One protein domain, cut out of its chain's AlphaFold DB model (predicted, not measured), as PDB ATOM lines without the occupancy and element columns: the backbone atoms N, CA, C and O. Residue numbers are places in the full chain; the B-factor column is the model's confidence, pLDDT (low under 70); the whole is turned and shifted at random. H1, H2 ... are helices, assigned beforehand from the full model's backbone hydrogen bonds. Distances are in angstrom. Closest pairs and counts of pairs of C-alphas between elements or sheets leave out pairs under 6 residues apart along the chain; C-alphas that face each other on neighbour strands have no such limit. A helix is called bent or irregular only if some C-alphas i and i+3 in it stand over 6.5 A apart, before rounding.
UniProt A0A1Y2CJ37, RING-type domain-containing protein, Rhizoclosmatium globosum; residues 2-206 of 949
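This is residues 2 to 206 of the 949 residues of the protein "RING-type domain-containing protein" of Rhizoclosmatium globosum (UniProt A0A1Y2CJ37). Pairs of helices are stacked one after the next in a long row: H1 with H2 at one end, then H3 with H4, H6 with H7, and H9 with the long H10, which runs on to the other end of the row, where H11 and H12 pack on its last part and H13 packs on H12. H5 packs on H6 at the side of the row, with the short H8 beside it. The printed part has 205 residues with thirteen named helices, H1 to H13 in chain order, and no named strand: all helix. It is only just loose, close to compact, with a radius of gyration of the C-alphas of 20.1 A, and elongated, spanning 60 by 35 by 29 A.

H1, residues 2 to 8, and H2, residues 11 to 16, form a helical hairpin, closest at the C-alphas of Ala 2 and Leu 14, 5.9 A. H3, residues 31 to 35, touches H1 at Arg 7 and Ala 35, C-alphas 4.3 A apart. H4, residues 39 to 51, is irregular, with C-alphas 40 and 43 7.1 A apart. H5, residues 54 to 62, touches H6, residues 71 to 77, at a steep tilt of 40 degrees, closest at the C-alphas of Phe 61 and Pro 71, 6.3 A. H7, residues 81 to 88, touches H4 at a shallow tilt of 16 degrees, the same way, closest at the C-alphas of Phe 42 and Thr 83, 5.9 A. H8, residues 91 to 94, touches H5, closest at the C-alphas of His 54 and Gly 92, 5.3 A. H9, residues 102 to 113, and H10, residues 119 to 142, form a hairpin, touching with residues 108 to 112 and 122 to 129 alone; the C-alphas of Ser 112 and Lys 122 are closest, 5.5 A. H11, residues 148 to 156, touches residues 137 to 141 of H10 alone, closest at the C-alphas of Ile 141 and Val 151, 5.9 A. H12, residues 169 to 184, touches residues 131 to 142 of H10 alone, at a shallow tilt of 6 degrees, closest at the C-alphas of His 138 and Ser 178, 6.5 A. H13, residues 188 to 197, forms a hairpin with H12, touching its residues 179 to 183 alone, closest at the C-alphas of Ala 182 and Ile 191, 6.1 A. Every O i to N i+4 pair is within hydrogen-bond range in H1, H2, H3, H6, H7 and H9 to H13; in H4 it is 7 of 9, in H5 4 of 5, and H8 is too short for such a pair.

H1 begins at C-alpha 2, (187.002, 264.793, 186.142). H4 is 19.9 A long, H9 16.1 A, H10 34.6 A and H12 22.7 A. H13 ends at C-alpha 197, (169.815, 272.175, 135.099).

The C-alphas of Gly 16 and Glu 189, the two farthest apart, are 61.0 A apart. The printed part has no cut. The links H2 to H3 and H11 to H12 are long. Mean pLDDT of the printed part is 87.7; residues 91 to 96, 163 and 206 are under 70.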
ATOM      1  N   ALA A   2     187.917 264.482 187.249       92.56
ATOM      2  CA  ALA A   2     187.002 264.793 186.142       92.56
ATOM      3  C   ALA A   2     187.435 264.249 184.763       92.56
ATOM      4  O   ALA A   2     186.684 263.533 184.119       92.56
ATOM      5  N   PHE A   3     188.686 264.474 184.347       94.38
ATOM      6  CA  PHE A   3     189.224 263.932 183.089       94.38
ATOM      7  C   PHE A   3     189.200 262.396 182.993       94.38
ATOM      8  O   PHE A   3     189.011 261.851 181.911       94.38
ATOM      9  N   ILE A   4     189.401 261.698 184.116       94.94
ATOM     10  CA  ILE A   4     189.343 260.230 184.172       94.94
ATOM     11  C   ILE A   4     187.884 259.781 184.073       94.94
ATOM     12  O   ILE A   4     187.579 258.883 183.298       94.94
ATOM     13  N   ALA A   5     186.985 260.449 184.803       94.31
ATOM     14  CA  ALA A   5     185.551 260.182 184.752       94.31
ATOM     15  C   ALA A   5     184.970 260.423 183.348       94.31
ATOM     16  O   ALA A   5     184.236 259.577 182.851       94.31
ATOM     17  N   ALA A   6     185.366 261.509 182.674       94.31
ATOM     18  CA  ALA A   6     184.964 261.813 181.301       94.31
ATOM     19  C   ALA A   6     185.433 260.740 180.311       94.31
ATOM     20  O   ALA A   6     184.631 260.227 179.537       94.31
ATOM     21  N   ARG A   7     186.706 260.335 180.383       95.19
ATOM     22  CA  ARG A   7     187.251 259.254 179.550       95.19
ATOM     23  C   ARG A   7     186.552 257.909 179.793       95.19
ATOM     24  O   ARG A   7     186.306 257.170 178.848       95.19
ATOM     25  N   ALA A   8     186.211 257.608 181.044       94.75
ATOM     26  CA  ALA A   8     185.530 256.373 181.426       94.75
ATOM     27  C   ALA A   8     183.996 256.416 181.250       94.75
ATOM     28  O   ALA A   8     183.340 255.407 181.496       94.75
ATOM     29  N   GLY A   9     183.412 257.558 180.867       93.94
ATOM     30  CA  GLY A   9     181.959 257.712 180.728       93.94
ATOM     31  C   GLY A   9     181.175 257.721 182.047       93.94
ATOM     32  O   GLY A   9     179.980 257.424 182.052       93.94
ATOM     33  N   LEU A  10     181.819 258.037 183.173       95.31
ATOM     34  CA  LEU A  10     181.227 257.997 184.516       95.31
ATOM     35  C   LEU A  10     180.489 259.306 184.841       95.31
ATOM     36  O   LEU A  10     180.980 260.129 185.615       95.31
ATOM     37  N   ILE A  11     179.303 259.490 184.249       93.12
ATOM     38  CA  ILE A  11     178.499 260.724 184.367       93.12
ATOM     39  C   ILE A  11     178.202 261.089 185.829       93.12
ATOM     40  O   ILE A  11     178.429 262.230 186.211       93.12
ATOM     41  N   GLY A  12     177.799 260.130 186.671       92.62
ATOM     42  CA  GLY A  12     177.460 260.421 188.073       92.62
ATOM     43  C   GLY A  12     178.626 261.001 188.888       92.62
ATOM     44  O   GLY A  12     178.413 261.774 189.816       92.62
ATOM     45  N   ILE A  13     179.874 260.693 188.508       92.19
ATOM     46  CA  ILE A  13     181.060 261.309 189.118       92.19
ATOM     47  C   ILE A  13     181.273 262.726 188.574       92.19
ATOM     48  O   ILE A  13     181.674 263.603 189.328       92.19
ATOM     49  N   LEU A  14     181.027 262.967 187.283       89.69
ATOM     50  CA  LEU A  14     181.123 264.315 186.710       89.69
ATOM     51  C   LEU A  14     180.095 265.265 187.333       89.69
ATOM     52  O   LEU A  14     180.452 266.388 187.671       89.69
ATOM     53  N   GLU A  15     178.865 264.792 187.531       89.62
ATOM     54  CA  GLU A  15     177.783 265.552 188.165       89.62
ATOM     55  C   GLU A  15     178.063 265.827 189.644       89.62
ATOM     56  O   GLU A  15     177.895 266.952 190.100       89.62
ATOM     57  N   GLY A  16     178.559 264.833 190.387       88.88
ATOM     58  CA  GLY A  16     178.858 264.993 191.813       88.88
ATOM     59  C   GLY A  16     180.091 265.847 192.132       88.88
ATOM     60  O   GLY A  16     180.297 266.199 193.289       88.88
ATOM     61  N   LEU A  17     180.934 266.158 191.140       85.06
ATOM     62  CA  LEU A  17     182.180 266.908 191.333       85.06
ATOM     63  C   LEU A  17     182.060 268.419 191.063       85.06
ATOM     64  O   LEU A  17     183.067 269.104 191.225       85.06
ATOM     65  N   ASP A  18     180.896 268.914 190.622       83.25
ATOM     66  CA  ASP A  18     180.658 270.320 190.230       83.25
ATOM     67  C   ASP A  18     181.804 270.916 189.384       83.25
ATOM     68  O   ASP A  18     182.412 271.947 189.674       83.25
ATOM     69  N   VAL A  19     182.211 270.159 188.362       80.81
ATOM     70  CA  VAL A  19     183.422 270.465 187.599       80.81
ATOM     71  C   VAL A  19     183.147 271.620 186.635       80.81
ATOM     72  O   VAL A  19     182.236 271.496 185.811       80.81
ATOM     73  N   PRO A  20     183.987 272.676 186.596       84.56
ATOM     74  CA  PRO A  20     183.854 273.702 185.572       84.56
ATOM     75  C   PRO A  20     184.000 273.077 184.176       84.56
ATOM     76  O   PRO A  20     184.985 272.404 183.870       84.56
ATOM     77  N   LEU A  21     183.018 273.286 183.302       80.25
ATOM     78  CA  LEU A  21     182.949 272.562 182.025       80.25
ATOM     79  C   LEU A  21     184.038 272.986 181.016       80.25
ATOM     80  O   LEU A  21     184.336 272.249 180.077       80.25
ATOM     81  N   LEU A  22     184.662 274.147 181.235       83.19
ATOM     82  CA  LEU A  22     185.736 274.712 180.410       83.19
ATOM     83  C   LEU A  22     187.153 274.399 180.932       83.19
ATOM     84  O   LEU A  22     188.113 275.026 180.490       83.19
ATOM     85  N   ILE A  23     187.327 273.458 181.872       90.19
ATOM     86  CA  ILE A  23     188.674 273.144 182.373       90.19
ATOM     87  C   ILE A  23     189.579 272.530 181.302       90.19
ATOM     88  O   ILE A  23     189.173 271.652 180.538       90.19
ATOM     89  N   GLU A  24     190.856 272.900 181.353       91.25
ATOM     90  CA  GLU A  24     191.930 272.295 180.570       91.25
ATOM     91  C   GLU A  24     192.987 271.667 181.482       91.25
ATOM     92  O   GLU A  24     193.304 272.164 182.564       91.25
ATOM     93  N   ASN A  25     193.563 270.548 181.052       91.88
ATOM     94  CA  ASN A  25     194.686 269.939 181.755       91.88
ATOM     95  C   ASN A  25     196.038 270.449 181.230       91.88
ATOM     96  O   ASN A  25     196.136 271.166 180.241       91.88
ATOM     97  N   ARG A  26     197.137 269.993 181.845       91.50
ATOM     98  CA  ARG A  26     198.508 270.385 181.454       91.50
ATOM     99  C   ARG A  26     198.880 270.053 180.001       91.50
ATOM    100  O   ARG A  26     199.883 270.572 179.511       91.50
ATOM    101  N   LYS A  27     198.121 269.189 179.319       90.62
ATOM    102  CA  LYS A  27     198.290 268.851 177.897       90.62
ATOM    103  C   LYS A  27     197.427 269.730 176.975       90.62
ATOM    104  O   LYS A  27     197.390 269.454 175.780       90.62
ATOM    105  N   GLY A  28     196.755 270.754 177.506       91.44
ATOM    106  CA  GLY A  28     195.801 271.590 176.767       91.44
ATOM    107  C   GLY A  28     194.550 270.826 176.334       91.44
ATOM    108  O   GLY A  28     193.892 271.211 175.383       91.44
ATOM    109  N   MET A  29     194.261 269.675 176.951       92.75
ATOM    110  CA  MET A  29     193.047 268.921 176.644       92.75
ATOM    111  C   MET A  29     191.946 269.385 177.587       92.75
ATOM    112  O   MET A  29     192.171 269.415 178.799       92.75
ATOM    113  N   ASN A  30     190.774 269.676 177.036       93.44
ATOM    114  CA  ASN A  30     189.545 269.904 177.792       93.44
ATOM    115  C   ASN A  30     188.806 268.583 178.107       93.44
ATOM    116  O   ASN A  30     189.245 267.496 177.713       93.44
ATOM    117  N   LEU A  31     187.679 268.660 178.823       92.81
ATOM    118  CA  LEU A  31     186.873 267.478 179.160       92.81
ATOM    119  C   LEU A  31     186.361 266.723 177.924       92.81
ATOM    120  O   LEU A  31     186.330 265.492 177.944       92.81
ATOM    121  N   LEU A  32     186.043 267.433 176.837       93.12
ATOM    122  CA  LEU A  32     185.580 266.824 175.592       93.12
ATOM    123  C   LEU A  32     186.687 266.007 174.909       93.12
ATOM    124  O   LEU A  32     186.431 264.883 174.490       93.12
ATOM    125  N   HIS A  33     187.934 266.493 174.884       95.38
ATOM    126  CA  HIS A  33     189.088 265.720 174.401       95.38
ATOM    127  C   HIS A  33     189.248 264.402 175.169       95.38
ATOM    128  O   HIS A  33     189.567 263.373 174.579       95.38
ATOM    129  N   ALA A  34     189.047 264.425 176.492       94.38
ATOM    130  CA  ALA A  34     189.142 263.218 177.304       94.38
ATOM    131  C   ALA A  34     187.984 262.251 177.044       94.38
ATOM    132  O   ALA A  34     188.235 261.058 176.878       94.38
ATOM    133  N   ALA A  35     186.754 262.754 176.935       95.06
ATOM    134  CA  ALA A  35     185.592 261.946 176.569       95.06
ATOM    135  C   ALA A  35     185.731 261.324 175.163       95.06
ATOM    136  O   ALA A  35     185.315 260.193 174.944       95.06
ATOM    137  N   CYS A  36     186.394 262.014 174.233       95.75
ATOM    138  CA  CYS A  36     186.650 261.529 172.873       95.75
ATOM    139  C   CYS A  36     187.823 260.543 172.759       95.75
ATOM    140  O   CYS A  36     188.078 260.036 171.672       95.75
ATOM    141  N   SER A  37     188.579 260.300 173.835       93.94
ATOM    142  CA  SER A  37     189.808 259.495 173.764       93.94
ATOM    143  C   SER A  37     189.584 257.982 173.811       93.94
ATOM    144  O   SER A  37     190.451 257.236 173.362       93.94
ATOM    145  N   GLU A  38     188.444 257.529 174.336       92.75
ATOM    146  CA  GLU A  38     188.092 256.111 174.464       92.75
ATOM    147  C   GLU A  38     186.602 255.891 174.179       92.75
ATOM    148  O   GLU A  38     185.782 256.782 174.397       92.75
ATOM    149  N   SER A  39     186.235 254.684 173.742       90.94
ATOM    150  CA  SER A  39     184.844 254.318 173.422       90.94
ATOM    151  C   SER A  39     183.889 254.475 174.609       90.94
ATOM    152  O   SER A  39     182.754 254.919 174.440       90.94
ATOM    153  N   ASN A  40     184.360 254.181 175.826       92.00
ATOM    154  CA  ASN A  40     183.577 254.324 177.056       92.00
ATOM    155  C   ASN A  40     183.157 255.779 177.328       92.00
ATOM    156  O   ASN A  40     182.150 256.012 177.993       92.00
ATOM    157  N   GLY A  41     183.878 256.761 176.778       92.12
ATOM    158  CA  GLY A  41     183.584 258.180 176.945       92.12
ATOM    159  C   GLY A  41     182.375 258.683 176.147       92.12
ATOM    160  O   GLY A  41     181.959 259.822 176.356       92.12
ATOM    161  N   PHE A  42     181.744 257.861 175.297       94.25
ATOM    162  CA  PHE A  42     180.581 258.258 174.485       94.25
ATOM    163  C   PHE A  42     179.438 258.866 175.315       94.25
ATOM    164  O   PHE A  42     178.895 259.916 174.969       94.25
ATOM    165  N   LYS A  43     179.122 258.264 176.469       93.44
ATOM    166  CA  LYS A  43     178.107 258.786 177.401       93.44
ATOM    167  C   LYS A  43     178.485 260.164 177.951       93.44
ATOM    168  O   LYS A  43     177.633 261.041 178.055       93.44
ATOM    169  N   ALA A  44     179.765 260.378 178.257       92.81
ATOM    170  CA  ALA A  44     180.252 261.680 178.696       92.81
ATOM    171  C   ALA A  44     180.209 262.718 177.563       92.81
ATOM    172  O   ALA A  44     179.903 263.872 177.835       92.81
ATOM    173  N   VAL A  45     180.445 262.325 176.302       93.31
ATOM    174  CA  VAL A  45     180.246 263.211 175.140       93.31
ATOM    175  C   VAL A  45     178.786 263.652 175.047       93.31
ATOM    176  O   VAL A  45     178.527 264.849 174.981       93.31
ATOM    177  N   GLN A  46     177.829 262.720 175.107       91.50
ATOM    178  CA  GLN A  46     176.400 263.062 175.078       91.50
ATOM    179  C   GLN A  46     176.009 263.999 176.224       91.50
ATOM    180  O   GLN A  46     175.321 264.990 175.998       91.50
ATOM    181  N   TRP A  47     176.486 263.714 177.435       91.38
ATOM    182  CA  TRP A  47     176.228 264.547 178.605       91.38
ATOM    183  C   TRP A  47     176.823 265.956 178.465       91.38
ATOM    184  O   TRP A  47     176.128 266.938 178.707       91.38
ATOM    185  N   LEU A  48     178.076 266.074 178.009       89.38
ATOM    186  CA  LEU A  48     178.725 267.369 177.781       89.38
ATOM    187  C   LEU A  48     177.988 268.193 176.718       89.38
ATOM    188  O   LEU A  48     177.789 269.386 176.921       89.38
ATOM    189  N   LEU A  49     177.550 267.563 175.621       87.38
ATOM    190  CA  LEU A  49     176.775 268.224 174.567       87.38
ATOM    191  C   LEU A  49     175.427 268.762 175.069       87.38
ATOM    192  O   LEU A  49     174.977 269.783 174.569       87.38
ATOM    193  N   LEU A  50     174.803 268.100 176.049       87.00
ATOM    194  CA  LEU A  50     173.535 268.535 176.649       87.00
ATOM    195  C   LEU A  50     173.710 269.626 177.714       87.00
ATOM    196  O   LEU A  50     172.812 270.435 177.916       87.00
ATOM    197  N   LYS A  51     174.831 269.628 178.445       86.50
ATOM    198  CA  LYS A  51     175.054 270.546 179.575       86.50
ATOM    199  C   LYS A  51     175.716 271.866 179.191       86.50
ATOM    200  O   LYS A  51     175.635 272.825 179.954       86.50
ATOM    201  N   LEU A  52     176.416 271.918 178.061       78.69
ATOM    202  CA  LEU A  52     177.135 273.113 177.635       78.69
ATOM    203  C   LEU A  52     176.237 274.032 176.795       78.69
ATOM    204  O   LEU A  52     175.696 273.576 175.790       78.69
ATOM    205  N   PRO A  53     176.144 275.336 177.119       74.81
ATOM    206  CA  PRO A  53     175.479 276.289 176.241       74.81
ATOM    207  C   PRO A  53     176.212 276.375 174.893       74.81
ATOM    208  O   PRO A  53     177.447 276.319 174.840       74.81
ATOM    209  N   HIS A  54     175.459 276.555 173.804       70.00
ATOM    210  CA  HIS A  54     175.953 276.457 172.421       70.00
ATOM    211  C   HIS A  54     177.229 277.272 172.142       70.00
ATOM    212  O   HIS A  54     178.174 276.753 171.546       70.00
ATOM    213  N   ARG A  55     177.324 278.505 172.662       72.56
ATOM    214  CA  ARG A  55     178.506 279.377 172.502       72.56
ATOM    215  C   ARG A  55     179.815 278.751 173.004       72.56
ATOM    216  O   ARG A  55     180.880 278.980 172.436       72.56
ATOM    217  N   HIS A  56     179.750 277.936 174.056       73.88
ATOM    218  CA  HIS A  56     180.920 277.272 174.637       73.88
ATOM    219  C   HIS A  56     181.265 275.970 173.910       73.88
ATOM    220  O   HIS A  56     182.431 275.568 173.893       73.88
ATOM    221  N   LEU A  57     180.279 275.329 173.273       72.00
ATOM    222  CA  LEU A  57     180.496 274.117 172.490       72.00
ATOM    223  C   LEU A  57     181.421 274.376 171.304       72.00
ATOM    224  O   LEU A  57     182.375 273.625 171.141       72.00
ATOM    225  N   ILE A  58     181.226 275.459 170.543       73.38
ATOM    226  CA  ILE A  58     182.083 275.792 169.386       73.38
ATOM    227  C   ILE A  58     183.550 275.959 169.815       73.38
ATOM    228  O   ILE A  58     184.456 275.410 169.183       73.38
ATOM    229  N   HIS A  59     183.790 276.672 170.920       75.50
ATOM    230  CA  HIS A  59     185.138 276.863 171.458       75.50
ATOM    231  C   HIS A  59     185.784 275.527 171.845       75.50
ATOM    232  O   HIS A  59     186.915 275.235 171.454       75.50
ATOM    233  N   LEU A  60     185.058 274.674 172.570       76.88
ATOM    234  CA  LEU A  60     185.564 273.368 172.988       76.88
ATOM    235  C   LEU A  60     185.763 272.410 171.807       76.88
ATOM    236  O   LEU A  60     186.713 271.627 171.830       76.88
ATOM    237  N   PHE A  61     184.923 272.501 170.776       80.44
ATOM    238  CA  PHE A  61     184.966 271.667 169.574       80.44
ATOM    239  C   PHE A  61     186.226 271.910 168.735       80.44
ATOM    240  O   PHE A  61     186.823 270.958 168.238       80.44
ATOM    241  N   PHE A  62     186.662 273.169 168.616       84.25
ATOM    242  CA  PHE A  62     187.861 273.545 167.852       84.25
ATOM    243  C   PHE A  62     189.108 273.786 168.700       84.25
ATOM    244  O   PHE A  62     190.181 274.025 168.139       84.25
ATOM    245  N   SER A  63     188.996 273.736 170.028       88.88
ATOM    246  CA  SER A  63     190.159 273.856 170.904       88.88
ATOM    247  C   SER A  63     191.200 272.789 170.563       88.88
ATOM    248  O   SER A  63     190.879 271.625 170.323       88.88
ATOM    249  N   MET A  64     192.458 273.212 170.509       90.94
ATOM    250  CA  MET A  64     193.569 272.365 170.105       90.94
ATOM    251  C   MET A  64     194.309 271.897 171.349       90.94
ATOM    252  O   MET A  64     194.816 272.709 172.120       90.94
ATOM    253  N   SER A  65     194.457 270.585 171.511       92.06
ATOM    254  CA  SER A  65     195.422 270.052 172.473       92.06
ATOM    255  C   SER A  65     196.844 270.536 172.155       92.06
ATOM    256  O   SER A  65     197.149 270.931 171.031       92.06
ATOM    257  N   LYS A  66     197.791 270.403 173.095       91.50
ATOM    258  CA  LYS A  66     199.220 270.702 172.836       91.50
ATOM    259  C   LYS A  66     199.840 269.868 171.707       91.50
ATOM    260  O   LYS A  66     200.935 270.175 171.255       91.50
ATOM    261  N   ARG A  67     199.166 268.798 171.273       89.31
ATOM    262  CA  ARG A  67     199.547 267.986 170.105       89.31
ATOM    263  C   ARG A  67     198.946 268.501 168.794       89.31
ATOM    264  O   ARG A  67     199.137 267.864 167.765       89.31
ATOM    265  N   GLY A  68     198.206 269.604 168.839       90.81
ATOM    266  CA  GLY A  68     197.513 270.174 167.695       90.81
ATOM    267  C   GLY A  68     196.348 269.318 167.200       90.81
ATOM    268  O   GLY A  68     196.102 269.303 166.003       90.81
ATOM    269  N   LEU A  69     195.683 268.573 168.090       90.56
ATOM    270  CA  LEU A  69     194.496 267.779 167.754       90.56
ATOM    271  C   LEU A  69     193.279 268.310 168.496       90.56
ATOM    272  O   LEU A  69     193.383 268.517 169.710       90.56
ATOM    273  N   THR A  70     192.166 268.464 167.784       93.19
ATOM    274  CA  THR A  70     190.840 268.762 168.345       93.19
ATOM    275  C   THR A  70     190.208 267.517 168.988       93.19
ATOM    276  O   THR A  70     190.654 266.393 168.724       93.19
ATOM    277  N   PRO A  71     189.143 267.650 169.805       93.25
ATOM    278  CA  PRO A  71     188.426 266.495 170.347       93.25
ATOM    279  C   PRO A  71     187.924 265.530 169.268       93.25
ATOM    280  O   PRO A  71     188.064 264.318 169.417       93.25
ATOM    281  N   ILE A  72     187.397 266.057 168.158       92.31
ATOM    282  CA  ILE A  72     186.885 265.228 167.067       92.31
ATOM    283  C   ILE A  72     188.012 264.532 166.294       92.31
ATOM    284  O   ILE A  72     187.845 263.379 165.913       92.31
ATOM    285  N   GLU A  73     189.193 265.148 166.148       92.62
ATOM    286  CA  GLU A  73     190.374 264.471 165.585       92.62
ATOM    287  C   GLU A  73     190.874 263.348 166.496       92.62
ATOM    288  O   GLU A  73     191.331 262.319 166.003       92.62
ATOM    289  N   ILE A  74     190.775 263.509 167.822       94.31
ATOM    290  CA  ILE A  74     191.088 262.429 168.768       94.31
ATOM    291  C   ILE A  74     190.114 261.258 168.582       94.31
ATOM    292  O   ILE A  74     190.575 260.124 168.450       94.31
ATOM    293  N   ALA A  75     188.804 261.521 168.512       94.44
ATOM    294  CA  ALA A  75     187.801 260.479 168.262       94.44
ATOM    295  C   ALA A  75     188.015 259.795 166.899       94.44
ATOM    296  O   ALA A  75     187.990 258.567 166.809       94.44
ATOM    297  N   ALA A  76     188.294 260.587 165.861       93.50
ATOM    298  CA  ALA A  76     188.566 260.128 164.506       93.50
ATOM    299  C   ALA A  76     189.803 259.219 164.438       93.50
ATOM    300  O   ALA A  76     189.726 258.125 163.883       93.50
ATOM    301  N   LYS A  77     190.932 259.618 165.048       92.62
ATOM    302  CA  LYS A  77     192.149 258.780 165.112       92.62
ATOM    303  C   LYS A  77     191.941 257.502 165.918       92.62
ATOM    304  O   LYS A  77     192.588 256.501 165.637       92.62
ATOM    305  N   GLY A  78     191.073 257.544 166.928       92.44
ATOM    306  CA  GLY A  78     190.709 256.381 167.737       92.44
ATOM    307  C   GLY A  78     189.726 255.420 167.058       92.44
ATOM    308  O   GLY A  78     189.413 254.388 167.642       92.44
ATOM    309  N   GLY A  79     189.214 255.753 165.867       92.19
ATOM    310  CA  GLY A  79     188.192 254.970 165.171       92.19
ATOM    311  C   GLY A  79     186.835 254.940 165.870       92.19
ATOM    312  O   GLY A  79     186.057 254.007 165.690       92.19
ATOM    313  N   LEU A  80     186.527 255.959 166.675       94.81
ATOM    314  CA  LEU A  80     185.274 256.058 167.422       94.81
ATOM    315  C   LEU A  80     184.161 256.650 166.542       94.81
ATOM    316  O   LEU A  80     183.714 257.773 166.778       94.81
ATOM    317  N   VAL A  81     183.722 255.899 165.527       94.00
ATOM    318  CA  VAL A  81     182.781 256.361 164.483       94.00
ATOM    319  C   VAL A  81     181.507 256.970 165.080       94.00
ATOM    320  O   VAL A  81     181.187 258.110 164.769       94.00
ATOM    321  N   HIS A  82     180.844 256.291 166.022       93.00
ATOM    322  CA  HIS A  82     179.627 256.815 166.665       93.00
ATOM    323  C   HIS A  82     179.861 258.097 167.472       93.00
ATOM    324  O   HIS A  82     178.991 258.964 167.540       93.00
ATOM    325  N   THR A  83     181.038 258.245 168.086       93.75
ATOM    326  CA  THR A  83     181.395 259.479 168.795       93.75
ATOM    327  C   THR A  83     181.579 260.628 167.809       93.75
ATOM    328  O   THR A  83     181.089 261.726 168.064       93.75
ATOM    329  N   VAL A  84     182.247 260.376 166.678       93.06
ATOM    330  CA  VAL A  84     182.397 261.357 165.593       93.06
ATOM    331  C   VAL A  84     181.031 261.741 165.027       93.06
ATOM    332  O   VAL A  84     180.719 262.926 164.968       93.06
ATOM    333  N   GLU A  85     180.197 260.761 164.695       91.75
ATOM    334  CA  GLU A  85     178.831 260.959 164.200       91.75
ATOM    335  C   GLU A  85     178.017 261.839 165.158       91.75
ATOM    336  O   GLU A  85     177.470 262.860 164.746       91.75
ATOM    337  N   ARG A  86     178.022 261.530 166.462       90.88
ATOM    338  CA  ARG A  86     177.295 262.316 167.471       90.88
ATOM    339  C   ARG A  86     177.821 263.744 167.620       90.88
ATOM    340  O   ARG A  86     177.039 264.653 167.892       90.88
ATOM    341  N   LEU A  87     179.129 263.950 167.479       88.62
ATOM    342  CA  LEU A  87     179.736 265.282 167.508       88.62
ATOM    343  C   LEU A  87     179.341 266.107 166.278       88.62
ATOM    344  O   LEU A  87     179.021 267.284 166.422       88.62
ATOM    345  N   LEU A  88     179.322 265.494 165.090       87.06
ATOM    346  CA  LEU A  88     178.879 266.134 163.845       87.06
ATOM    347  C   LEU A  88     177.360 266.361 163.811       87.06
ATOM    348  O   LEU A  88     176.893 267.292 163.157       87.06
ATOM    349  N   SER A  89     176.580 265.542 164.517       83.50
ATOM    350  CA  SER A  89     175.121 265.667 164.606       83.50
ATOM    351  C   SER A  89     174.650 266.612 165.719       83.50
ATOM    352  O   SER A  89     173.447 266.751 165.919       83.50
ATOM    353  N   ALA A  90     175.550 267.182 166.523       81.50
ATOM    354  CA  ALA A  90     175.166 268.062 167.624       81.50
ATOM    355  C   ALA A  90     174.616 269.396 167.090       81.50
ATOM    356  O   ALA A  90     175.147 269.933 166.121       81.50
ATOM    357  N   GLU A  91     173.623 269.992 167.753       62.56
ATOM    358  CA  GLU A  91     173.063 271.300 167.359       62.56
ATOM    359  C   GLU A  91     174.138 272.396 167.283       62.56
ATOM    360  O   GLU A  91     174.179 273.177 166.336       62.56
ATOM    361  N   GLY A  92     175.105 272.388 168.209       59.91
ATOM    362  CA  GLY A  92     176.268 273.283 168.143       59.91
ATOM    363  C   GLY A  92     177.171 273.048 166.922       59.91
ATOM    364  O   GLY A  92     177.856 273.964 166.485       59.91
ATOM    365  N   SER A  93     177.157 271.845 166.334       58.34
ATOM    366  CA  SER A  93     177.795 271.561 165.044       58.34
ATOM    367  C   SER A  93     176.958 272.046 163.858       58.34
ATOM    368  O   SER A  93     177.526 272.343 162.812       58.34
ATOM    369  N   MET A  94     175.633 272.143 163.988       55.91
ATOM    370  CA  MET A  94     174.755 272.665 162.932       55.91
ATOM    371  C   MET A  94     174.890 274.182 162.737       55.91
ATOM    372  O   MET A  94     174.698 274.650 161.625       55.91
ATOM    373  N   GLN A  95     175.274 274.934 163.775       60.44
ATOM    374  CA  GLN A  95     175.515 276.385 163.681       60.44
ATOM    375  C   GLN A  95     176.883 276.758 163.094       60.44
ATOM    376  O   GLN A  95     177.121 277.910 162.737       60.44
ATOM    377  N   ILE A  96     177.811 275.803 163.008       65.88
ATOM    378  CA  ILE A  96     179.085 276.033 162.334       65.88
ATOM    379  C   ILE A  96     178.800 276.081 160.831       65.88
ATOM    380  O   ILE A  96     178.312 275.102 160.268       65.88
ATOM    381  N   GLN A  97     179.160 277.176 160.165       71.56
ATOM    382  CA  GLN A  97     179.199 277.224 158.704       71.56
ATOM    383  C   GLN A  97     180.381 276.376 158.219       71.56
ATOM    384  O   GLN A  97     181.505 276.857 158.083       71.56
ATOM    385  N   TRP A  98     180.184 275.064 158.084       77.94
ATOM    386  CA  TRP A  98     181.272 274.129 157.768       77.94
ATOM    387  C   TRP A  98     181.926 274.415 156.412       77.94
ATOM    388  O   TRP A  98     183.110 274.130 156.238       77.94
ATOM    389  N   ASP A  99     181.177 274.997 155.483       75.38
ATOM    390  CA  ASP A  99     181.603 275.369 154.138       75.38
ATOM    391  C   ASP A  99     182.370 276.700 154.068       75.38
ATOM    392  O   ASP A  99     183.148 276.883 153.132       75.38
ATOM    393  N   SER A 100     182.218 277.595 155.052       76.19
ATOM    394  CA  SER A 100     182.869 278.916 155.071       76.19
ATOM    395  C   SER A 100     183.890 279.099 156.212       76.19
ATOM    396  O   SER A 100     184.865 279.848 156.066       76.19
ATOM    397  N   ASP A 101     183.743 278.399 157.347       81.62
ATOM    398  CA  ASP A 101     184.666 278.506 158.481       81.62
ATOM    399  C   ASP A 101     186.008 277.847 158.132       81.62
ATOM    400  O   ASP A 101     186.149 276.623 158.031       81.62
ATOM    401  N   LYS A 102     187.055 278.676 158.037       83.81
ATOM    402  CA  LYS A 102     188.441 278.250 157.782       83.81
ATOM    403  C   LYS A 102     188.923 277.153 158.736       83.81
ATOM    404  O   LYS A 102     189.875 276.447 158.405       83.81
ATOM    405  N   ARG A 103     188.385 277.040 159.954       83.81
ATOM    406  CA  ARG A 103     188.727 275.970 160.909       83.81
ATOM    407  C   ARG A 103     188.118 274.639 160.482       83.81
ATOM    408  O   ARG A 103     188.849 273.651 160.452       83.81
ATOM    409  N   SER A 104     186.845 274.636 160.099       84.31
ATOM    410  CA  SER A 104     186.106 273.467 159.609       84.31
ATOM    411  C   SER A 104     186.693 272.932 158.309       84.31
ATOM    412  O   SER A 104     187.017 271.751 158.233       84.31
ATOM    413  N   ILE A 105     186.965 273.813 157.341       84.81
ATOM    414  CA  ILE A 105     187.597 273.446 156.063       84.81
ATOM    415  C   ILE A 105     188.987 272.841 156.301       84.81
ATOM    416  O   ILE A 105     189.335 271.807 155.735       84.81
ATOM    417  N   ARG A 106     189.802 273.453 157.174       86.75
ATOM    418  CA  ARG A 106     191.124 272.904 157.524       86.75
ATOM    419  C   ARG A 106     191.014 271.546 158.208       86.75
ATOM    420  O   ARG A 106     191.833 270.677 157.931       86.75
ATOM    421  N   LEU A 107     190.046 271.375 159.103       88.00
ATOM    422  CA  LEU A 107     189.791 270.116 159.795       88.00
ATOM    423  C   LEU A 107     189.380 269.013 158.809       88.00
ATOM    424  O   LEU A 107     189.991 267.946 158.820       88.00
ATOM    425  N   HIS A 108     188.417 269.292 157.928       90.56
ATOM    426  CA  HIS A 108     187.990 268.388 156.859       90.56
ATOM    427  C   HIS A 108     189.166 267.995 155.962       90.56
ATOM    428  O   HIS A 108     189.495 266.815 155.886       90.56
ATOM    429  N   ASN A 109     189.902 268.968 155.418       89.75
ATOM    430  CA  ASN A 109     191.060 268.702 154.563       89.75
ATOM    431  C   ASN A 109     192.110 267.821 155.254       89.75
ATOM    432  O   ASN A 109     192.680 266.934 154.620       89.75
ATOM    433  N   ARG A 110     192.372 268.025 156.555       91.06
ATOM    434  CA  ARG A 110     193.300 267.174 157.322       91.06
ATOM    435  C   ARG A 110     192.796 265.741 157.480       91.06
ATOM    436  O   ARG A 110     193.613 264.824 157.462       91.06
ATOM    437  N   ILE A 111     191.492 265.548 157.668       89.94
ATOM    438  CA  ILE A 111     190.893 264.222 157.846       89.94
ATOM    439  C   ILE A 111     190.804 263.487 156.506       89.94
ATOM    440  O   ILE A 111     191.273 262.352 156.413       89.94
ATOM    441  N   SER A 112     190.305 264.141 155.456       89.44
ATOM    442  CA  SER A 112     190.116 263.521 154.141       89.44
ATOM    443  C   SER A 112     191.451 263.176 153.463       89.44
ATOM    444  O   SER A 112     191.596 262.074 152.931       89.44
ATOM    445  N   SER A 113     192.470 264.047 153.558       91.19
ATOM    446  CA  SER A 113     193.792 263.813 152.936       91.19
ATOM    447  C   SER A 113     194.697 262.830 153.683       91.19
ATOM    448  O   SER A 113     195.686 262.364 153.120       91.19
ATOM    449  N   SER A 114     194.412 262.514 154.949       91.81
ATOM    450  CA  SER A 114     195.300 261.673 155.751       91.81
ATOM    451  C   SER A 114     194.918 260.200 155.667       91.81
ATOM    452  O   SER A 114     193.791 259.822 155.970       91.81
ATOM    453  N   ASP A 115     195.884 259.333 155.372       91.50
ATOM    454  CA  ASP A 115     195.701 257.870 155.371       91.50
ATOM    455  C   ASP A 115     195.502 257.268 156.771       91.50
ATOM    456  O   ASP A 115     195.236 256.079 156.912       91.50
ATOM    457  N   THR A 116     195.635 258.078 157.826       91.38
ATOM    458  CA  THR A 116     195.579 257.599 159.216       91.38
ATOM    459  C   THR A 116     194.166 257.481 159.784       91.38
ATOM    460  O   THR A 116     193.995 256.847 160.823       91.38
ATOM    461  N   TYR A 117     193.163 258.082 159.137       92.12
ATOM    462  CA  TYR A 117     191.775 258.046 159.601       92.12
ATOM    463  C   TYR A 117     190.976 256.926 158.919       92.12
ATOM    464  O   TYR A 117     191.152 256.722 157.715       92.12
ATOM    465  N   PRO A 118     190.070 256.239 159.646       93.44
ATOM    466  CA  PRO A 118     189.188 255.231 159.059       93.44
ATOM    467  C   PRO A 118     188.324 255.798 157.934       93.44
ATOM    468  O   PRO A 118     187.920 256.963 157.976       93.44
ATOM    469  N   ILE A 119     188.008 254.958 156.948       92.56
ATOM    470  CA  ILE A 119     187.221 255.358 155.778       92.56
ATOM    471  C   ILE A 119     185.819 255.831 156.176       92.56
ATOM    472  O   ILE A 119     185.334 256.820 155.640       92.56
ATOM    473  N   GLU A 120     185.213 255.207 157.184       93.44
ATOM    474  CA  GLU A 120     183.894 255.555 157.713       93.44
ATOM    475  C   GLU A 120     183.880 256.975 158.286       93.44
ATOM    476  O   GLU A 120     182.925 257.721 158.105       93.44
ATOM    477  N   VAL A 121     184.972 257.385 158.939       92.12
ATOM    478  CA  VAL A 121     185.110 258.744 159.473       92.12
ATOM    479  C   VAL A 121     185.274 259.758 158.345       92.12
ATOM    480  O   VAL A 121     184.679 260.830 158.411       92.12
ATOM    481  N   LYS A 122     186.054 259.431 157.307       91.94
ATOM    482  CA  LYS A 122     186.192 260.301 156.129       91.94
ATOM    483  C   LYS A 122     184.840 260.523 155.454       91.94
ATOM    484  O   LYS A 122     184.478 261.671 155.229       91.94
ATOM    485  N   ILE A 123     184.070 259.449 155.261       89.25
ATOM    486  CA  ILE A 123     182.711 259.507 154.705       89.25
ATOM    487  C   ILE A 123     181.822 260.445 155.534       89.25
ATOM    488  O   ILE A 123     181.223 261.347 154.963       89.25
ATOM    489  N   LEU A 124     181.796 260.318 156.868       89.50
ATOM    490  CA  LEU A 124     180.990 261.201 157.729       89.50
ATOM    491  C   LEU A 124     181.365 262.687 157.592       89.50
ATOM    492  O   LEU A 124     180.501 263.565 157.619       89.50
ATOM    493  N   PHE A 125     182.657 262.988 157.468       88.94
ATOM    494  CA  PHE A 125     183.136 264.358 157.285       88.94
ATOM    495  C   PHE A 125     182.822 264.901 155.889       88.94
ATOM    496  O   PHE A 125     182.419 266.060 155.771       88.94
ATOM    497  N   ASP A 126     182.968 264.078 154.854       88.00
ATOM    498  CA  ASP A 126     182.597 264.424 153.484       88.00
ATOM    499  C   ASP A 126     181.079 264.664 153.378       88.00
ATOM    500  O   ASP A 126     180.661 265.664 152.796       88.00
ATOM    501  N   GLU A 127     180.251 263.833 154.020       86.94
ATOM    502  CA  GLU A 127     178.796 264.023 154.122       86.94
ATOM    503  C   GLU A 127     178.433 265.315 154.864       86.94
ATOM    504  O   GLU A 127     177.566 266.065 154.411       86.94
ATOM    505  N   LYS A 128     179.113 265.629 155.975       86.88
ATOM    506  CA  LYS A 128     178.867 266.874 156.719       86.88
ATOM    507  C   LYS A 128     179.244 268.112 155.906       86.88
ATOM    508  O   LYS A 128     178.489 269.084 155.902       86.88
ATOM    509  N   MET A 129     180.385 268.085 155.218       86.69
ATOM    510  CA  MET A 129     180.797 269.177 154.331       86.69
ATOM    511  C   MET A 129     179.838 269.336 153.160       86.69
ATOM    512  O   MET A 129     179.431 270.456 152.862       86.69
ATOM    513  N   ARG A 130     179.438 268.227 152.528       86.06
ATOM    514  CA  ARG A 130     178.424 268.215 151.472       86.06
ATOM    515  C   ARG A 130     177.141 268.876 151.957       86.06
ATOM    516  O   ARG A 130     176.675 269.808 151.316       86.06
ATOM    517  N   MET A 131     176.642 268.476 153.125       85.62
ATOM    518  CA  MET A 131     175.435 269.046 153.718       85.62
ATOM    519  C   MET A 131     175.536 270.559 153.923       85.62
ATOM    520  O   MET A 131     174.612 271.293 153.594       85.62
ATOM    521  N   ALA A 132     176.658 271.043 154.452       85.94
ATOM    522  CA  ALA A 132     176.838 272.469 154.694       85.94
ATOM    523  C   ALA A 132     176.910 273.283 153.405       85.94
ATOM    524  O   ALA A 132     176.258 274.316 153.311       85.94
ATOM    525  N   ARG A 133     177.623 272.785 152.389       87.19
ATOM    526  CA  ARG A 133     177.652 273.426 151.069       87.19
ATOM    527  C   ARG A 133     176.274 273.415 150.404       87.19
ATOM    528  O   ARG A 133     175.913 274.365 149.720       87.19
ATOM    529  N   PHE A 134     175.491 272.364 150.636       87.19
ATOM    530  CA  PHE A 134     174.106 272.285 150.189       87.19
ATOM    531  C   PHE A 134     173.236 273.344 150.867       87.19
ATOM    532  O   PHE A 134     172.523 274.082 150.199       87.19
ATOM    533  N   ILE A 135     173.340 273.479 152.191       85.69
ATOM    534  CA  ILE A 135     172.654 274.535 152.945       85.69
ATOM    535  C   ILE A 135     173.073 275.915 152.424       85.69
ATOM    536  O   ILE A 135     172.204 276.736 152.155       85.69
ATOM    537  N   GLY A 136     174.370 276.148 152.197       86.19
ATOM    538  CA  GLY A 136     174.875 277.381 151.591       86.19
ATOM    539  C   GLY A 136     174.280 277.654 150.205       86.19
ATOM    540  O   GLY A 136     173.899 278.787 149.916       86.19
ATOM    541  N   PHE A 137     174.105 276.619 149.380       89.38
ATOM    542  CA  PHE A 137     173.421 276.724 148.091       89.38
ATOM    543  C   PHE A 137     171.951 277.140 148.241       89.38
ATOM    544  O   PHE A 137     171.499 278.047 147.544       89.38
ATOM    545  N   HIS A 138     171.216 276.550 149.185       87.88
ATOM    546  CA  HIS A 138     169.834 276.944 149.484       87.88
ATOM    547  C   HIS A 138     169.725 278.372 150.009       87.88
ATOM    548  O   HIS A 138     168.846 279.121 149.581       87.88
ATOM    549  N   THR A 139     170.639 278.775 150.888       87.44
ATOM    550  CA  THR A 139     170.734 280.159 151.353       87.44
ATOM    551  C   THR A 139     170.988 281.100 150.178       87.44
ATOM    552  O   THR A 139     170.284 282.094 150.044       87.44
ATOM    553  N   ALA A 140     171.895 280.753 149.259       88.38
ATOM    554  CA  ALA A 140     172.158 281.548 148.060       88.38
ATOM    555  C   ALA A 140     170.935 281.648 147.131       88.38
ATOM    556  O   ALA A 140     170.709 282.710 146.552       88.38
ATOM    557  N   ILE A 141     170.128 280.585 147.004       89.31
ATOM    558  CA  ILE A 141     168.845 280.620 146.282       89.31
ATOM    559  C   ILE A 141     167.904 281.630 146.941       89.31
ATOM    560  O   ILE A 141     167.373 282.502 146.253       89.31
ATOM    561  N   ASN A 142     167.736 281.558 148.260       86.31
ATOM    562  CA  ASN A 142     166.836 282.445 148.998       86.31
ATOM    563  C   ASN A 142     167.295 283.912 148.928       86.31
ATOM    564  O   ASN A 142     166.503 284.793 148.611       86.31
ATOM    565  N   GLU A 143     168.588 284.172 149.118       87.81
ATOM    566  CA  GLU A 143     169.195 285.507 149.023       87.81
ATOM    567  C   GLU A 143     169.307 286.037 147.586       87.81
ATOM    568  O   GLU A 143     169.744 287.174 147.368       87.81
ATOM    569  N   SER A 144     169.036 285.208 146.576       87.00
ATOM    570  CA  SER A 144     169.085 285.652 145.184       87.00
ATOM    571  C   SER A 144     167.884 286.499 144.803       87.00
ATOM    572  O   SER A 144     167.984 287.235 143.824       87.00
ATOM    573  N   PHE A 145     166.774 286.391 145.547       85.81
ATOM    574  CA  PHE A 145     165.495 287.014 145.202       85.81
ATOM    575  C   PHE A 145     165.127 286.788 143.721       85.81
ATOM    576  O   PHE A 145     164.686 287.697 143.025       85.81
ATOM    577  N   GLY A 146     165.395 285.579 143.207       87.75
ATOM    578  CA  GLY A 146     165.137 285.212 141.812       87.75
ATOM    579  C   GLY A 146     166.286 285.435 140.833       87.75
ATOM    580  O   GLY A 146     166.176 285.033 139.676       87.75
ATOM    581  N   ASN A 147     167.406 286.030 141.255       92.88
ATOM    582  CA  ASN A 147     168.554 286.264 140.381       92.88
ATOM    583  C   ASN A 147     169.306 284.958 140.067       92.88
ATOM    584  O   ASN A 147     170.219 284.541 140.787       92.88
ATOM    585  N   VAL A 148     168.951 284.346 138.939       94.81
ATOM    586  CA  VAL A 148     169.545 283.094 138.446       94.81
ATOM    587  C   VAL A 148     171.055 283.192 138.267       94.81
ATOM    588  O   VAL A 148     171.764 282.229 138.544       94.81
ATOM    589  N   GLU A 149     171.578 284.343 137.846       95.06
ATOM    590  CA  GLU A 149     173.016 284.512 137.618       95.06
ATOM    591  C   GLU A 149     173.806 284.519 138.932       95.06
ATOM    592  O   GLU A 149     174.898 283.953 138.990       95.06
ATOM    593  N   LYS A 150     173.237 285.049 140.025       92.88
ATOM    594  CA  LYS A 150     173.834 284.929 141.370       92.88
ATOM    595  C   LYS A 150     173.893 283.463 141.812       92.88
ATOM    596  O   LYS A 150     174.922 283.020 142.323       92.88
ATOM    597  N   VAL A 151     172.833 282.696 141.550       93.56
ATOM    598  CA  VAL A 151     172.760 281.259 141.865       93.56
ATOM    599  C   VAL A 151     173.754 280.454 141.013       93.56
ATOM    600  O   VAL A 151     174.531 279.672 141.559       93.56
ATOM    601  N   LYS A 152     173.816 280.694 139.697       93.94
ATOM    602  CA  LYS A 152     174.801 280.085 138.780       93.94
ATOM    603  C   LYS A 152     176.237 280.430 139.160       93.94
ATOM    604  O   LYS A 152     177.093 279.549 139.152       93.94
ATOM    605  N   SER A 153     176.500 281.688 139.510       93.00
ATOM    606  CA  SER A 153     177.808 282.139 139.984       93.00
ATOM    607  C   SER A 153     178.210 281.373 141.241       93.00
ATOM    608  O   SER A 153     179.285 280.775 141.259       93.00
ATOM    609  N   TYR A 154     177.313 281.258 142.230       90.38
ATOM    610  CA  TYR A 154     177.552 280.441 143.419       90.38
ATOM    611  C   TYR A 154     177.877 278.989 143.043       90.38
ATOM    612  O   TYR A 154     178.947 278.507 143.401       90.38
ATOM    613  N   LEU A 155     177.040 278.319 142.245       89.56
ATOM    614  CA  LEU A 155     177.284 276.946 141.774       89.56
ATOM    615  C   LEU A 155     178.614 276.786 141.030       89.56
ATOM    616  O   LEU A 155     179.285 275.776 141.207       89.56
ATOM    617  N   SER A 156     179.029 277.771 140.232       89.50
ATOM    618  CA  SER A 156     180.297 277.708 139.492       89.50
ATOM    619  C   SER A 156     181.531 277.705 140.402       89.50
ATOM    620  O   SER A 156     182.583 277.203 140.012       89.50
ATOM    621  N   THR A 157     181.400 278.225 141.628       87.38
ATOM    622  CA  THR A 157     182.461 278.166 142.650       87.38
ATOM    623  C   THR A 157     182.517 276.826 143.378       87.38
ATOM    624  O   THR A 157     183.471 276.562 144.110       87.38
ATOM    625  N   GLN A 158     181.503 275.978 143.198       85.06
ATOM    626  CA  GLN A 158     181.341 274.732 143.928       85.06
ATOM    627  C   GLN A 158     181.849 273.546 143.102       85.06
ATOM    628  O   GLN A 158     181.275 273.173 142.085       85.06
ATOM    629  N   ASP A 159     182.909 272.900 143.581       83.38
ATOM    630  CA  ASP A 159     183.537 271.731 142.948       83.38
ATOM    631  C   ASP A 159     182.767 270.411 143.145       83.38
ATOM    632  O   ASP A 159     183.024 269.426 142.455       83.38
ATOM    633  N   TRP A 160     181.820 270.380 144.084       80.88
ATOM    634  CA  TRP A 160     181.065 269.181 144.462       80.88
ATOM    635  C   TRP A 160     179.793 268.956 143.642       80.88
ATOM    636  O   TRP A 160     179.228 267.861 143.681       80.88
ATOM    637  N   TRP A 161     179.308 269.979 142.935       82.81
ATOM    638  CA  TRP A 161     178.048 269.890 142.209       82.81
ATOM    639  C   TRP A 161     178.212 269.121 140.896       82.81
ATOM    640  O   TRP A 161     179.105 269.405 140.100       82.81
ATOM    641  N   THR A 162     177.300 268.186 140.618       79.88
ATOM    642  CA  THR A 162     177.205 267.519 139.309       79.88
ATOM    643  C   THR A 162     175.745 267.483 138.837       79.88
ATOM    644  O   THR A 162     174.857 267.289 139.659       79.88
ATOM    645  N   PRO A 163     175.447 267.639 137.533       69.88
ATOM    646  CA  PRO A 163     174.060 267.630 137.037       69.88
ATOM    647  C   PRO A 163     173.296 266.307 137.230       69.88
ATOM    648  O   PRO A 163     172.073 266.292 137.171       69.88
ATOM    649  N   ASN A 164     174.006 265.194 137.458       76.38
ATOM    650  CA  ASN A 164     173.429 263.856 137.654       76.38
ATOM    651  C   ASN A 164     173.521 263.408 139.120       76.38
ATOM    652  O   ASN A 164     173.777 262.239 139.409       76.38
ATOM    653  N   HIS A 165     173.408 264.354 140.044       77.50
ATOM    654  CA  HIS A 165     173.598 264.090 141.458       77.50
ATOM    655  C   HIS A 165     172.408 263.330 142.059       77.50
ATOM    656  O   HIS A 165     171.265 263.771 141.960       77.50
ATOM    657  N   GLU A 166     172.678 262.204 142.724       83.88
ATOM    658  CA  GLU A 166     171.676 261.529 143.550       83.88
ATOM    659  C   GLU A 166     171.563 262.241 144.903       83.88
ATOM    660  O   GLU A 166     172.487 262.224 145.726       83.88
ATOM    661  N   TYR A 167     170.414 262.879 145.127       85.94
ATOM    662  CA  TYR A 167     170.110 263.566 146.374       85.94
ATOM    663  C   TYR A 167     169.724 262.579 147.477       85.94
ATOM    664  O   TYR A 167     168.882 261.690 147.309       85.94
ATOM    665  N   SER A 168     170.288 262.790 148.659       86.88
ATOM    666  CA  SER A 168     169.788 262.204 149.898       86.88
ATOM    667  C   SER A 168     168.353 262.672 150.178       86.88
ATOM    668  O   SER A 168     167.864 263.664 149.636       86.88
ATOM    669  N   ARG A 169     167.646 261.984 151.082       83.56
ATOM    670  CA  ARG A 169     166.270 262.364 151.457       83.56
ATOM    671  C   ARG A 169     166.165 263.792 152.000       83.56
ATOM    672  O   ARG A 169     165.160 264.449 151.758       83.56
ATOM    673  N   PHE A 170     167.172 264.244 152.744       83.00
ATOM    674  CA  PHE A 170     167.203 265.594 153.300       83.00
ATOM    675  C   PHE A 170     167.512 266.642 152.224       83.00
ATOM    676  O   PHE A 170     166.862 267.679 152.176       83.00
ATOM    677  N   GLU A 171     168.427 266.343 151.303       88.25
ATOM    678  CA  GLU A 171     168.702 267.212 150.151       88.25
ATOM    679  C   GLU A 171     167.479 267.337 149.235       88.25
ATOM    680  O   GLU A 171     167.135 268.438 148.825       88.25
ATOM    681  N   HIS A 172     166.746 266.245 148.984       88.31
ATOM    682  CA  HIS A 172     165.470 266.313 148.266       88.31
ATOM    683  C   HIS A 172     164.464 267.251 148.943       88.31
ATOM    684  O   HIS A 172     163.761 267.986 148.254       88.31
ATOM    685  N   TYR A 173     164.391 267.228 150.276       87.12
ATOM    686  CA  TYR A 173     163.519 268.122 151.034       87.12
ATOM    687  C   TYR A 173     163.930 269.590 150.862       87.12
ATOM    688  O   TYR A 173     163.087 270.424 150.534       87.12
ATOM    689  N   LEU A 174     165.220 269.905 151.008       87.25
ATOM    690  CA  LEU A 174     165.713 271.267 150.809       87.25
ATOM    691  C   LEU A 174     165.516 271.748 149.360       87.25
ATOM    692  O   LEU A 174     165.050 272.866 149.147       87.25
ATOM    693  N   ASN A 175     165.771 270.889 148.369       91.44
ATOM    694  CA  ASN A 175     165.519 271.173 146.951       91.44
ATOM    695  C   ASN A 175     164.065 271.518 146.675       91.44
ATOM    696  O   ASN A 175     163.775 272.516 146.013       91.44
ATOM    697  N   PHE A 176     163.154 270.709 147.210       90.56
ATOM    698  CA  PHE A 176     161.729 270.956 147.080       90.56
ATOM    699  C   PHE A 176     161.332 272.287 147.737       90.56
ATOM    700  O   PHE A 176     160.614 273.076 147.131       90.56
ATOM    701  N   ASN A 177     161.868 272.602 148.921       89.31
ATOM    702  CA  ASN A 177     161.625 273.888 149.580       89.31
ATOM    703  C   ASN A 177     162.162 275.080 148.781       89.31
ATOM    704  O   ASN A 177     161.480 276.097 148.679       89.31
ATOM    705  N   SER A 178     163.336 274.968 148.160       91.62
ATOM    706  CA  SER A 178     163.826 276.024 147.270       91.62
ATOM    707  C   SER A 178     162.960 276.206 146.031       91.62
ATOM    708  O   SER A 178     162.760 277.344 145.613       91.62
ATOM    709  N   LEU A 179     162.391 275.129 145.475       93.00
ATOM    710  CA  LEU A 179     161.381 275.258 144.422       93.00
ATOM    711  C   LEU A 179     160.123 275.955 144.927       93.00
ATOM    712  O   LEU A 179     159.591 276.784 144.197       93.00
ATOM    713  N   ILE A 180     159.655 275.672 146.147       90.06
ATOM    714  CA  ILE A 180     158.514 276.386 146.744       90.06
ATOM    715  C   ILE A 180     158.819 277.882 146.842       90.06
ATOM    716  O   ILE A 180     157.986 278.695 146.448       90.06
ATOM    717  N   ILE A 181     160.000 278.250 147.343       89.00
ATOM    718  CA  ILE A 181     160.401 279.653 147.517       89.00
ATOM    719  C   ILE A 181     160.492 280.355 146.157       89.00
ATOM    720  O   ILE A 181     159.883 281.408 145.972       89.00
ATOM    721  N   ALA A 182     161.158 279.740 145.176       92.06
ATOM    722  CA  ALA A 182     161.239 280.275 143.818       92.06
ATOM    723  C   ALA A 182     159.853 280.389 143.153       92.06
ATOM    724  O   ALA A 182     159.564 281.391 142.496       92.06
ATOM    725  N   SER A 183     158.981 279.398 143.376       91.25
ATOM    726  CA  SER A 183     157.590 279.380 142.905       91.25
ATOM    727  C   SER A 183     156.805 280.544 143.491       91.25
ATOM    728  O   SER A 183     156.247 281.330 142.733       91.25
ATOM    729  N   ARG A 184     156.826 280.725 144.817       88.06
ATOM    730  CA  ARG A 184     156.144 281.836 145.505       88.06
ATOM    731  C   ARG A 184     156.606 283.208 145.019       88.06
ATOM    732  O   ARG A 184     155.785 284.108 144.865       88.06
ATOM    733  N   GLY A 185     157.899 283.350 144.737       87.12
ATOM    734  CA  GLY A 185     158.458 284.573 144.162       87.12
ATOM    735  C   GLY A 185     158.094 284.804 142.691       87.12
ATOM    736  O   GLY A 185     158.340 285.888 142.174       87.12
ATOM    737  N   GLY A 186     157.506 283.821 141.996       89.50
ATOM    738  CA  GLY A 186     157.235 283.896 140.558       89.50
ATOM    739  C   GLY A 186     158.509 283.946 139.707       89.50
ATOM    740  O   GLY A 186     158.485 284.476 138.599       89.50
ATOM    741  N   HIS A 187     159.632 283.429 140.218       94.00
ATOM    742  CA  HIS A 187     160.947 283.501 139.573       94.00
ATOM    743  C   HIS A 187     161.101 282.398 138.519       94.00
ATOM    744  O   HIS A 187     161.777 281.393 138.748       94.00
ATOM    745  N   PHE A 188     160.430 282.536 137.375       94.06
ATOM    746  CA  PHE A 188     160.331 281.459 136.384       94.06
ATOM    747  C   PHE A 188     161.678 281.035 135.792       94.06
ATOM    748  O   PHE A 188     161.874 279.837 135.607       94.06
ATOM    749  N   GLU A 189     162.626 281.951 135.566       95.50
ATOM    750  CA  GLU A 189     163.969 281.595 135.086       95.50
ATOM    751  C   GLU A 189     164.736 280.781 136.134       95.50
ATOM    752  O   GLU A 189     165.489 279.865 135.798       95.50
ATOM    753  N   LEU A 190     164.538 281.095 137.419       95.00
ATOM    754  CA  LEU A 190     165.144 280.344 138.515       95.00
ATOM    755  C   LEU A 190     164.518 278.958 138.621       95.00
ATOM    756  O   LEU A 190     165.242 277.978 138.747       95.00
ATOM    757  N   ILE A 191     163.194 278.851 138.519       95.69
ATOM    758  CA  ILE A 191     162.489 277.562 138.514       95.69
ATOM    759  C   ILE A 191     162.948 276.708 137.329       95.69
ATOM    760  O   ILE A 191     163.262 275.535 137.518       95.69
ATOM    761  N   GLU A 192     163.035 277.287 136.131       96.19
ATOM    762  CA  GLU A 192     163.526 276.608 134.927       96.19
ATOM    763  C   GLU A 192     164.956 276.106 135.140       96.19
ATOM    764  O   GLU A 192     165.237 274.926 134.942       96.19
ATOM    765  N   PHE A 193     165.844 276.947 135.671       95.81
ATOM    766  CA  PHE A 193     167.204 276.542 136.013       95.81
ATOM    767  C   PHE A 193     167.243 275.393 137.039       95.81
ATOM    768  O   PHE A 193     167.946 274.399 136.830       95.81
ATOM    769  N   LEU A 194     166.468 275.490 138.123       94.50
ATOM    770  CA  LEU A 194     166.432 274.483 139.185       94.50
ATOM    771  C   LEU A 194     165.859 273.138 138.699       94.50
ATOM    772  O   LEU A 194     166.345 272.077 139.097       94.50
ATOM    773  N   LEU A 195     164.861 273.147 137.817       93.69
ATOM    774  CA  LEU A 195     164.257 271.926 137.272       93.69
ATOM    775  C   LEU A 195     165.085 271.329 136.134       93.69
ATOM    776  O   LEU A 195     165.349 270.125 136.115       93.69
ATOM    777  N   GLU A 196     165.530 272.149 135.187       93.12
ATOM    778  CA  GLU A 196     166.173 271.665 133.970       93.12
ATOM    779  C   GLU A 196     167.664 271.413 134.154       93.12
ATOM    780  O   GLU A 196     168.167 270.396 133.668       93.12
ATOM    781  N   THR A 197     168.366 272.296 134.871       91.50
ATOM    782  CA  THR A 197     169.815 272.175 135.099       91.50
ATOM    783  C   THR A 197     170.110 271.449 136.400       91.50
ATOM    784  O   THR A 197     170.926 270.526 136.407       91.50
ATOM    785  N   CYS A 198     169.442 271.834 137.492       90.81
ATOM    786  CA  CYS A 198     169.676 271.206 138.789       90.81
ATOM    787  C   CYS A 198     168.874 269.920 139.003       90.81
ATOM    788  O   CYS A 198     169.171 269.209 139.948       90.81
ATOM    789  N   LYS A 199     167.895 269.579 138.153       93.00
ATOM    790  CA  LYS A 199     167.077 268.356 138.295       93.00
ATOM    791  C   LYS A 199     166.422 268.223 139.677       93.00
ATOM    792  O   LYS A 199     166.306 267.121 140.215       93.00
ATOM    793  N   PHE A 200     165.992 269.342 140.260       92.69
ATOM    794  CA  PHE A 200     165.293 269.331 141.543       92.69
ATOM    795  C   PHE A 200     163.986 268.520 141.463       92.69
ATOM    796  O   PHE A 200     163.281 268.582 140.452       92.69
ATOM    797  N   PRO A 201     163.640 267.752 142.514       89.12
ATOM    798  CA  PRO A 201     162.415 266.967 142.538       89.12
ATOM    799  C   PRO A 201     161.186 267.880 142.569       89.12
ATOM    800  O   PRO A 201     161.107 268.809 143.368       89.12
ATOM    801  N   THR A 202     160.179 267.563 141.758       86.50
ATOM    802  CA  THR A 202     158.889 268.273 141.739       86.50
ATOM    803  C   THR A 202     157.875 267.722 142.741       86.50
ATOM    804  O   THR A 202     156.800 268.295 142.912       86.50
ATOM    805  N   THR A 203     158.197 266.612 143.409       81.94
ATOM    806  CA  THR A 203     157.327 265.960 144.390       81.94
ATOM    807  C   THR A 203     157.930 266.022 145.793       81.94
ATOM    808  O   THR A 203     159.122 265.728 145.939       81.94
ATOM    809  N   PRO A 204     157.126 266.307 146.832       78.69
ATOM    810  CA  PRO A 204     157.598 266.302 148.210       78.69
ATOM    811  C   PRO A 204     158.041 264.899 148.656       78.69
ATOM    812  O   PRO A 204     157.531 263.876 148.193       78.69
ATOM    813  N   VAL A 205     158.970 264.839 149.614       76.94
ATOM    814  CA  VAL A 205     159.423 263.575 150.216       76.94
ATOM    815  C   VAL A 205     158.382 263.087 151.239       76.94
ATOM    816  O   VAL A 205     158.265 263.642 152.329       76.94
ATOM    817  N   PHE A 206     157.655 262.014 150.899       59.69
ATOM    818  CA  PHE A 206     156.481 261.470 151.613       59.69
ATOM    819  C   PHE A 206     156.574 261.329 153.145       59.69
ATOM    820  O   PHE A 206     155.560 261.435 153.823       59.69
TER     821      PHE A 206